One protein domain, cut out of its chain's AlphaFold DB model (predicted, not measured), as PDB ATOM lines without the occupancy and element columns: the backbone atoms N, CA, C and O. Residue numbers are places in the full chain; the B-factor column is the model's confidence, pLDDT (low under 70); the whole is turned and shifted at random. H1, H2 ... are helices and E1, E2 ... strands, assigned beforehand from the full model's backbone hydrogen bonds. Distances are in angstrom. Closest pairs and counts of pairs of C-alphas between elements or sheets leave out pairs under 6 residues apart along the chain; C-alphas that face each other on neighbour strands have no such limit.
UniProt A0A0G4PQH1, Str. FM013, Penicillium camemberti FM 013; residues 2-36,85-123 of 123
ATOM      1  N   TYR A   2      22.352  20.921 179.178       41.44
ATOM      2  CA  TYR A   2      22.683  19.498 179.105       41.44
ATOM      3  C   TYR A   2      22.803  18.984 180.530       41.44
ATOM      4  O   TYR A   2      23.798  19.222 181.198       41.44
ATOM      5  N   MET A   3      21.710  18.398 181.010       44.88
ATOM      6  CA  MET A   3      21.499  18.099 182.421       44.88
ATOM      7  C   MET A   3      21.213  16.614 182.611       44.88
ATOM      8  O   MET A   3      20.187  16.201 183.136       44.88
ATOM      9  N   MET A   4      22.114  15.797 182.090       42.34
ATOM     10  CA  MET A   4      22.038  14.353 182.223       42.34
ATOM     11  C   MET A   4      23.453  13.887 182.507       42.34
ATOM     12  O   MET A   4      24.175  13.625 181.563       42.34
ATOM     13  N   CYS A   5      23.854  13.865 183.776       39.25
ATOM     14  CA  CYS A   5      25.107  13.251 184.206       39.25
ATOM     15  C   CYS A   5      24.944  12.635 185.591       39.25
ATOM     16  O   CYS A   5      25.454  13.216 186.542       39.25
ATOM     17  N   LEU A   6      24.245  11.504 185.747       42.91
ATOM     18  CA  LEU A   6      24.292  10.748 187.003       42.91
ATOM     19  C   LEU A   6      24.106   9.253 186.808       42.91
ATOM     20  O   LEU A   6      23.058   8.825 186.345       42.91
ATOM     21  N   GLU A   7      25.095   8.514 187.312       41.03
ATOM     22  CA  GLU A   7      24.859   7.280 188.074       41.03
ATOM     23  C   GLU A   7      25.998   6.933 189.071       41.03
ATOM     24  O   GLU A   7      25.814   6.033 189.881       41.03
ATOM     25  N   PHE A   8      27.133   7.666 189.121       43.00
ATOM     26  CA  PHE A   8      28.312   7.218 189.902       43.00
ATOM     27  C   PHE A   8      29.003   8.222 190.852       43.00
ATOM     28  O   PHE A   8      29.900   7.803 191.575       43.00
ATOM     29  N   ALA A   9      28.629   9.507 190.905       52.31
ATOM     30  CA  ALA A   9      29.311  10.499 191.757       52.31
ATOM     31  C   ALA A   9      28.396  11.050 192.860       52.31
ATOM     32  O   ALA A   9      27.223  11.326 192.613       52.31
ATOM     33  N   SER A  10      28.940  11.240 194.067       60.12
ATOM     34  CA  SER A  10      28.190  11.744 195.234       60.12
ATOM     35  C   SER A  10      28.295  13.264 195.421       60.12
ATOM     36  O   SER A  10      27.423  13.879 196.037       60.12
ATOM     37  N   ILE A  11      29.340  13.882 194.856       77.31
ATOM     38  CA  ILE A  11      29.629  15.321 194.934       77.31
ATOM     39  C   ILE A  11      30.175  15.871 193.594       77.31
ATOM     40  O   ILE A  11      30.810  15.125 192.845       77.31
ATOM     41  N   PRO A  12      29.994  17.175 193.283       79.12
ATOM     42  CA  PRO A  12      30.367  17.780 191.987       79.12
ATOM     43  C   PRO A  12      31.828  17.582 191.613       79.12
ATOM     44  O   PRO A  12      32.141  17.194 190.492       79.12
ATOM     45  N   ASN A  13      32.717  17.751 192.590       82.31
ATOM     46  CA  ASN A  13      34.148  17.603 192.370       82.31
ATOM     47  C   ASN A  13      34.532  16.176 191.962       82.31
ATOM     48  O   ASN A  13      35.441  16.018 191.163       82.31
ATOM     49  N   GLU A  14      33.854  15.144 192.468       85.00
ATOM     50  CA  GLU A  14      34.141  13.753 192.097       85.00
ATOM     51  C   GLU A  14      33.763  13.490 190.632       85.00
ATOM     52  O   GLU A  14      34.590  12.998 189.861       85.00
ATOM     53  N   ARG A  15      32.559  13.923 190.220       85.31
ATOM     54  CA  ARG A  15      32.112  13.883 188.816       85.31
ATOM     55  C   ARG A  15      33.092  14.627 187.904       85.31
ATOM     56  O   ARG A  15      33.489  14.117 186.859       85.31
ATOM     57  N   ASP A  16      33.539  15.802 188.344       86.56
ATOM     58  CA  ASP A  16      34.450  16.674 187.599       86.56
ATOM     59  C   ASP A  16      35.931  16.289 187.781       86.56
ATOM     60  O   ASP A  16      36.837  17.022 187.379       86.56
ATOM     61  N   ARG A  17      36.200  15.106 188.355       89.19
ATOM     62  CA  ARG A  17      37.539  14.519 188.539       89.19
ATOM     63  C   ARG A  17      38.515  15.443 189.272       89.19
ATOM     64  O   ARG A  17      39.706  15.471 188.956       89.19
ATOM     65  N   TYR A  18      37.993  16.194 190.237       90.00
ATOM     66  CA  TYR A  18      38.683  17.182 191.062       90.00
ATOM     67  C   TYR A  18      39.458  18.199 190.218       90.00
ATOM     68  O   TYR A  18      40.609  18.532 190.510       90.00
ATOM     69  N   LYS A  19      38.832  18.661 189.128       92.31
ATOM     70  CA  LYS A  19      39.396  19.615 188.171       92.31
ATOM     71  C   LYS A  19      38.357  20.644 187.761       92.31
ATOM     72  O   LYS A  19      37.162  20.368 187.733       92.31
ATOM     73  N   CYS A  20      38.824  21.819 187.359       92.31
ATOM     74  CA  CYS A  20      37.985  22.755 186.631       92.31
ATOM     75  C   CYS A  20      37.548  22.103 185.316       92.31
ATOM     76  O   CYS A  20      38.393  21.672 184.528       92.31
ATOM     77  N   VAL A  21      36.243  22.075 185.043       90.94
ATOM     78  CA  VAL A  21      35.708  21.441 183.826       90.94
ATOM     79  C   VAL A  21      36.237  22.068 182.535       90.94
ATOM     80  O   VAL A  21      36.360  21.371 181.528       90.94
ATOM     81  N   LEU A  22      36.595  23.356 182.574       91.44
ATOM     82  CA  LEU A  22      37.070  24.115 181.423       91.44
ATOM     83  C   LEU A  22      38.599  24.085 181.312       91.44
ATOM     84  O   LEU A  22      39.143  23.563 180.347       91.44
ATOM     85  N   THR A  23      39.307  24.605 182.318       92.69
ATOM     86  CA  THR A  23      40.774  24.770 182.270       92.69
ATOM     87  C   THR A  23      41.544  23.510 182.658       92.69
ATOM     88  O   THR A  23      42.760  23.460 182.500       92.69
ATOM     89  N   LYS A  24      40.855  22.501 183.208       92.44
ATOM     90  CA  LYS A  24      41.427  21.255 183.749       92.44
ATOM     91  C   LYS A  24      42.390  21.450 184.933       92.44
ATOM     92  O   LYS A  24      43.010  20.484 185.376       92.44
ATOM     93  N   PHE A  25      42.485  22.667 185.472       92.31
ATOM     94  CA  PHE A  25      43.311  23.001 186.632       92.31
ATOM     95  C   PHE A  25      42.784  22.321 187.907       92.31
ATOM     96  O   PHE A  25      41.574  22.172 188.058       92.31
ATOM     97  N   VAL A  26      43.675  21.904 188.813       91.38
ATOM     98  CA  VAL A  26      43.338  21.062 189.988       91.38
ATOM     99  C   VAL A  26      43.248  21.826 191.319       91.38
ATOM    100  O   VAL A  26      42.783  21.270 192.308       91.38
ATOM    101  N   TYR A  27      43.682  23.089 191.372       85.56
ATOM    102  CA  TYR A  27      43.704  23.895 192.601       85.56
ATOM    103  C   TYR A  27      42.707  25.055 192.553       85.56
ATOM    104  O   TYR A  27      42.421  25.584 191.479       85.56
ATOM    105  N   GLY A  28      42.228  25.478 193.729       85.75
ATOM    106  CA  GLY A  28      41.315  26.618 193.866       85.75
ATOM    107  C   GLY A  28      39.977  26.383 193.168       85.75
ATOM    108  O   GLY A  28      39.564  27.213 192.360       85.75
ATOM    109  N   LEU A  29      39.370  25.217 193.421       91.06
ATOM    110  CA  LEU A  29      38.097  24.823 192.828       91.06
ATOM    111  C   LEU A  29      36.923  25.317 193.664       91.06
ATOM    112  O   LEU A  29      36.817  24.980 194.843       91.06
ATOM    113  N   ASP A  30      36.015  26.014 193.000       90.62
ATOM    114  CA  ASP A  30      34.710  26.399 193.503       90.62
ATOM    115  C   ASP A  30      33.619  25.639 192.751       90.62
ATOM    116  O   ASP A  30      33.753  25.313 191.568       90.62
ATOM    117  N   VAL A  31      32.509  25.387 193.439       89.25
ATOM    118  CA  VAL A  31      31.311  24.804 192.836       89.25
ATOM    119  C   VAL A  31      30.326  25.922 192.524       89.25
ATOM    120  O   VAL A  31      29.941  26.677 193.415       89.25
ATOM    121  N   SER A  32      29.882  25.988 191.272       88.69
ATOM    122  CA  SER A  32      28.883  26.948 190.810       88.69
ATOM    123  C   SER A  32      27.595  26.261 190.372       88.69
ATOM    124  O   SER A  32      27.613  25.102 189.955       88.69
ATOM    125  N   HIS A  33      26.474  26.983 190.438       85.31
ATOM    126  CA  HIS A  33      25.210  26.523 189.868       85.31
ATOM    127  C   HIS A  33      25.153  26.829 188.368       85.31
ATOM    128  O   HIS A  33      25.485  27.937 187.947       85.31
ATOM    129  N   ILE A  34      24.671  25.880 187.564       81.50
ATOM    130  CA  ILE A  34      24.411  26.105 186.136       81.50
ATOM    131  C   ILE A  34      23.181  27.005 185.977       81.50
ATOM    132  O   ILE A  34      23.213  28.008 185.269       81.50
ATOM    133  N   VAL A  35      22.101  26.667 186.681       76.44
ATOM    134  CA  VAL A  35      20.910  27.501 186.839       76.44
ATOM    135  C   VAL A  35      21.015  28.265 188.160       76.44
ATOM    136  O   VAL A  35      21.067  27.626 189.216       76.44
ATOM    137  N   PRO A  36      21.012  29.610 188.143       69.62
ATOM    138  CA  PRO A  36      21.248  30.416 189.336       69.62
ATOM    139  C   PRO A  36      20.251  30.152 190.472       69.62
ATOM    140  O   PRO A  36      19.042  30.113 190.258       69.62
ATOM    141  N   LEU A  85      23.135  17.571 191.844       78.00
ATOM    142  CA  LEU A  85      24.496  17.405 191.333       78.00
ATOM    143  C   LEU A  85      24.588  17.797 189.847       78.00
ATOM    144  O   LEU A  85      25.555  18.417 189.422       78.00
ATOM    145  N   GLU A  86      23.532  17.540 189.082       76.56
ATOM    146  CA  GLU A  86      23.367  17.892 187.670       76.56
ATOM    147  C   GLU A  86      23.347  19.406 187.413       76.56
ATOM    148  O   GLU A  86      23.659  19.839 186.308       76.56
ATOM    149  N   ASN A  87      22.987  20.207 188.419       79.75
ATOM    150  CA  ASN A  87      22.978  21.667 188.354       79.75
ATOM    151  C   ASN A  87      24.252  22.292 188.942       79.75
ATOM    152  O   ASN A  87      24.343  23.511 189.037       79.75
ATOM    153  N   LEU A  88      25.222  21.487 189.373       86.06
ATOM    154  CA  LEU A  88      26.473  21.956 189.959       86.06
ATOM    155  C   LEU A  88      27.630  21.689 189.003       86.06
ATOM    156  O   LEU A  88      27.620  20.682 188.298       86.06
ATOM    157  N   ILE A  89      28.629  22.566 188.978       88.06
ATOM    158  CA  ILE A  89      29.803  22.462 188.105       88.06
ATOM    159  C   ILE A  89      31.049  23.031 188.788       88.06
ATOM    160  O   ILE A  89      30.963  24.051 189.472       88.06
ATOM    161  N   SER A  90      32.194  22.370 188.629       92.31
ATOM    162  CA  SER A  90      33.448  22.764 189.274       92.31
ATOM    163  C   SER A  90      34.289  23.678 188.378       92.31
ATOM    164  O   SER A  90      34.690  23.318 187.265       92.31
ATOM    165  N   PHE A  91      34.625  24.860 188.890       92.56
ATOM    166  CA  PHE A  91      35.446  25.867 188.218       92.56
ATOM    167  C   PHE A  91      36.648  26.273 189.056       92.56
ATOM    168  O   PHE A  91      36.588  26.257 190.275       92.56
ATOM    169  N   ASN A  92      37.738  26.691 188.409       93.94
ATOM    170  CA  ASN A  92      38.749  27.482 189.105       93.94
ATOM    171  C   ASN A  92      38.255  28.931 189.263       93.94
ATOM    172  O   ASN A  92      37.422  29.389 188.478       93.94
ATOM    173  N   ALA A  93      38.803  29.664 190.235       93.06
ATOM    174  CA  ALA A  93      38.303  30.991 190.619       93.06
ATOM    175  C   ALA A  93      38.027  31.977 189.452       93.06
ATOM    176  O   ALA A  93      36.938  32.550 189.423       93.06
ATOM    177  N   PRO A  94      38.910  32.157 188.442       92.75
ATOM    178  CA  PRO A  94      38.624  33.068 187.327       92.75
ATOM    179  C   PRO A  94      37.405  32.651 186.495       92.75
ATOM    180  O   PRO A  94      36.578  33.485 186.139       92.75
ATOM    181  N   VAL A  95      37.267  31.353 186.208       92.94
ATOM    182  CA  VAL A  95      36.136  30.832 185.428       92.94
ATOM    183  C   VAL A  95      34.847  30.924 186.233       92.94
ATOM    184  O   VAL A  95      33.805  31.236 185.668       92.94
ATOM    185  N   HIS A  96      34.918  30.714 187.549       91.81
ATOM    186  CA  HIS A  96      33.763  30.875 188.424       91.81
ATOM    187  C   HIS A  96      33.206  32.307 188.376       91.81
ATOM    188  O   HIS A  96      31.994  32.477 188.262       91.81
ATOM    189  N   ILE A  97      34.082  33.318 188.379       91.88
ATOM    190  CA  ILE A  97      33.698  34.730 188.231       91.88
ATOM    191  C   ILE A  97      33.054  34.973 186.863       91.88
ATOM    192  O   ILE A  97      31.935  35.473 186.792       91.88
ATOM    193  N   PHE A  98      33.713  34.563 185.772       91.56
ATOM    194  CA  PHE A  98      33.176  34.772 184.420       91.56
ATOM    195  C   PHE A  98      31.819  34.096 184.212       91.56
ATOM    196  O   PHE A  98      30.943  34.654 183.553       91.56
ATOM    197  N   TRP A  99      31.634  32.912 184.793       89.38
ATOM    198  CA  TRP A  99      30.362  32.203 184.780       89.38
ATOM    199  C   TRP A  99      29.288  32.936 185.593       89.38
ATOM    200  O   TRP A  99      28.193  33.176 185.087       89.38
ATOM    201  N   GLY A 100      29.601  33.316 186.835       85.44
ATOM    202  CA  GLY A 100      28.660  33.976 187.744       85.44
ATOM    203  C   GLY A 100      28.167  35.332 187.238       85.44
ATOM    204  O   GLY A 100      26.994  35.660 187.420       85.44
ATOM    205  N   ASP A 101      29.034  36.071 186.544       87.81
ATOM    206  CA  ASP A 101      28.730  37.378 185.954       87.81
ATOM    207  C   ASP A 101      28.148  37.278 184.531       87.81
ATOM    208  O   ASP A 101      27.954  38.295 183.865       87.81
ATOM    209  N   ALA A 102      27.862  36.060 184.051       84.75
ATOM    210  CA  ALA A 102      27.358  35.791 182.703       84.75
ATOM    211  C   ALA A 102      28.239  36.382 181.576       84.75
ATOM    212  O   ALA A 102      27.746  36.728 180.503       84.75
ATOM    213  N   LEU A 103      29.555  36.471 181.803       87.56
ATOM    214  CA  LEU A 103      30.541  36.968 180.833       87.56
ATOM    215  C   LEU A 103      30.939  35.911 179.797       87.56
ATOM    216  O   LEU A 103      31.563  36.229 178.787       87.56
ATOM    217  N   CYS A 104      30.600  34.649 180.050       84.25
ATOM    218  CA  CYS A 104      30.866  33.541 179.149       84.25
ATOM    219  C   CYS A 104      29.727  32.520 179.175       84.25
ATOM    220  O   CYS A 104      29.022  32.381 180.175       84.25
ATOM    221  N   ALA A 105      29.599  31.755 178.094       84.88
ATOM    222  CA  ALA A 105      28.760  30.566 178.037       84.88
ATOM    223  C   ALA A 105      29.622  29.345 177.709       84.88
ATOM    224  O   ALA A 105      30.642  29.453 177.026       84.88
ATOM    225  N   LEU A 106      29.206  28.176 178.195       85.88
ATOM    226  CA  LEU A 106      29.884  26.915 177.915       85.88
ATOM    227  C   LEU A 106      29.191  26.175 176.773       85.88
ATOM    228  O   LEU A 106      27.972  25.973 176.783       85.88
ATOM    229  N   HIS A 107      29.993  25.726 175.815       84.44
ATOM    230  CA  HIS A 107      29.600  24.837 174.738       84.44
ATOM    231  C   HIS A 107      30.159  23.431 175.007       84.44
ATOM    232  O   HIS A 107      31.379  23.277 175.107       84.44
ATOM    233  N   PRO A 108      29.316  22.395 175.140       83.19
ATOM    234  CA  PRO A 108      29.798  21.026 175.256       83.19
ATOM    235  C   PRO A 108      30.352  20.540 173.918       83.19
ATOM    236  O   PRO A 108      29.669  20.615 172.902       83.19
ATOM    237  N   ILE A 109      31.573  20.014 173.940       87.31
ATOM    238  CA  ILE A 109      32.244  19.443 172.766       87.31
ATOM    239  C   ILE A 109      32.057  17.926 172.739       87.31
ATOM    240  O   ILE A 109      31.772  17.348 171.694       87.31
ATOM    241  N   VAL A 110      32.197  17.282 173.900       85.69
ATOM    242  CA  VAL A 110      32.095  15.827 174.052       85.69
ATOM    243  C   VAL A 110      31.220  15.517 175.253       85.69
ATOM    244  O   VAL A 110      31.378  16.121 176.312       85.69
ATOM    245  N   ILE A 111      30.317  14.554 175.093       82.56
ATOM    246  CA  ILE A 111      29.546  13.942 176.174       82.56
ATOM    247  C   ILE A 111      29.646  12.431 175.955       82.56
ATOM    248  O   ILE A 111      29.433  11.968 174.834       82.56
ATOM    249  N   ASN A 112      30.008  11.667 176.985       82.94
ATOM    250  CA  ASN A 112      30.032  10.203 176.891       82.94
ATOM    251  C   ASN A 112      28.613   9.602 176.898       82.94
ATOM    252  O   ASN A 112      27.641  10.266 177.249       82.94
ATOM    253  N   GLU A 113      28.478   8.338 176.492       81.12
ATOM    254  CA  GLU A 113      27.176   7.675 176.300       81.12
ATOM    255  C   GLU A 113      26.381   7.498 177.600       81.12
ATOM    256  O   GLU A 113      25.178   7.760 177.639       81.12
ATOM    257  N   ASP A 114      27.071   7.121 178.675       76.56
ATOM    258  CA  ASP A 114      26.577   7.059 180.058       76.56
ATOM    259  C   ASP A 114      26.433   8.453 180.688       76.56
ATOM    260  O   ASP A 114      25.924   8.614 181.796       76.56
ATOM    261  N   LYS A 115      26.871   9.478 179.953       72.25
ATOM    262  CA  LYS A 115      26.785  10.894 180.279       72.25
ATOM    263  C   LYS A 115      27.398  11.251 181.624       72.25
ATOM    264  O   LYS A 115      27.072  12.272 182.186       72.25
ATOM    265  N   THR A 116      28.302  10.463 182.178       70.75
ATOM    266  CA  THR A 116      28.989  10.790 183.439       70.75
ATOM    267  C   THR A 116      30.092  11.843 183.275       70.75
ATOM    268  O   THR A 116      30.654  12.312 184.263       70.75
ATOM    269  N   TYR A 117      30.412  12.218 182.038       74.56
ATOM    270  CA  TYR A 117      31.543  13.053 181.676       74.56
ATOM    271  C   TYR A 117      31.207  13.998 180.519       74.56
ATOM    272  O   TYR A 117      30.533  13.637 179.553       74.56
ATOM    273  N   MET A 118      31.744  15.213 180.606       82.12
ATOM    274  CA  MET A 118      31.589  16.231 179.580       82.12
ATOM    275  C   MET A 118      32.887  17.020 179.394       82.12
ATOM    276  O   MET A 118      33.531  17.435 180.362       82.12
ATOM    277  N   GLU A 119      33.237  17.280 178.140       84.75
ATOM    278  CA  GLU A 119      34.211  18.304 177.772       84.75
ATOM    279  C   GLU A 119      33.493  19.552 177.288       84.75
ATOM    280  O   GLU A 119      32.526  19.474 176.531       84.75
ATOM    281  N   VAL A 120      33.986  20.708 177.722       87.75
ATOM    282  CA  VAL A 120      33.412  22.010 177.398       87.75
ATOM    283  C   VAL A 120      34.480  22.940 176.844       87.75
ATOM    284  O   VAL A 120      35.642  22.869 177.243       87.75
ATOM    285  N   ALA A 121      34.058  23.844 175.973       86.44
ATOM    286  CA  ALA A 121      34.784  25.045 175.590       86.44
ATOM    287  C   ALA A 121      33.902  26.273 175.821       86.44
ATOM    288  O   ALA A 121      32.724  26.155 176.161       86.44
ATOM    289  N   PHE A 122      34.472  27.458 175.637       84.00
ATOM    290  CA  PHE A 122      33.656  28.654 175.482       84.00
ATOM    291  C   PHE A 122      32.823  28.560 174.197       84.00
ATOM    292  O   PHE A 122      33.289  28.010 173.196       84.00
ATOM    293  N   HIS A 123      31.587  29.048 174.267       70.00
ATOM    294  CA  HIS A 123      30.716  29.248 173.108       70.00
ATOM    295  C   HIS A 123      31.150  30.477 172.298       70.00
ATOM    296  O   HIS A 123      31.631  31.447 172.922       70.00
TER     297      HIS A 123
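Overview. This is residues 2 to 36 and 85 to 123 of the 123 residues of the protein "Str. FM013" of Penicillium camemberti FM 013 (UniProt A0A0G4PQH1). Two small antiparallel strand pairs, E1 with E2 and E3 with E4, lie apart and run crosswise to each other; E1 and E2 lie between the short helices H1 and H2. E3 and E4 form a hairpin away from H1. The printed part has 74 residues, in the order H1, E1, E2, H2, E3, E4; the class is mixed, helices and strands, with 33 residues, under half, in named elements. It is compact, with a radius of gyration of the C-alphas of 11.4 A and spans of 30 by 24 by 22 A.

Along the chain. H1, residues 12 to 15, measures 5.3 A and begins at C-alpha 12 (30.367, 17.780, 191.987). E1, residues 29 to 33, measures 13.3 A. E2, residues 88 to 92, measures 13.5 A. H2, residues 93 to 100, measures 10.5 A. E3, residues 106 to 111, measures 13.1 A. E4, residues 118 to 122, measures 13.2 A and ends at C-alpha 122 (33.656, 28.654, 175.482).

Arrangement. E1 and E2 are antiparallel at 143 degrees, with N 30 and O 91 within hydrogen-bond range at 2.8 A. The closest C-alphas of H1 and E2 are those of Asn 13 and Ser 90, 6.1 A apart. Those of E1 and H2 are Asp 30 and Ala 93, 6.5 A apart. E2 and H2 are near each other, with 5 pairs of C-alphas within 10 A. The hairpin E3 and E4 is antiparallel at 150 degrees, with N 107 and O 121 at 2.8 A. H1 and H2 are apart. In H2 every O i to N i+4 pair is within hydrogen-bond range; H1 is too short for such a pair.

Size, cuts and confidence. The C-alphas of Asp 101 and Glu 113, the two farthest apart, are 31.3 A apart. Residues 37 to 84 are not printed, and C-alphas 36 and 85 are 13.6 A apart across the cut. The link from H1 to E1 is long. Residues 2 to 10 and residue 36 have pLDDT under 70.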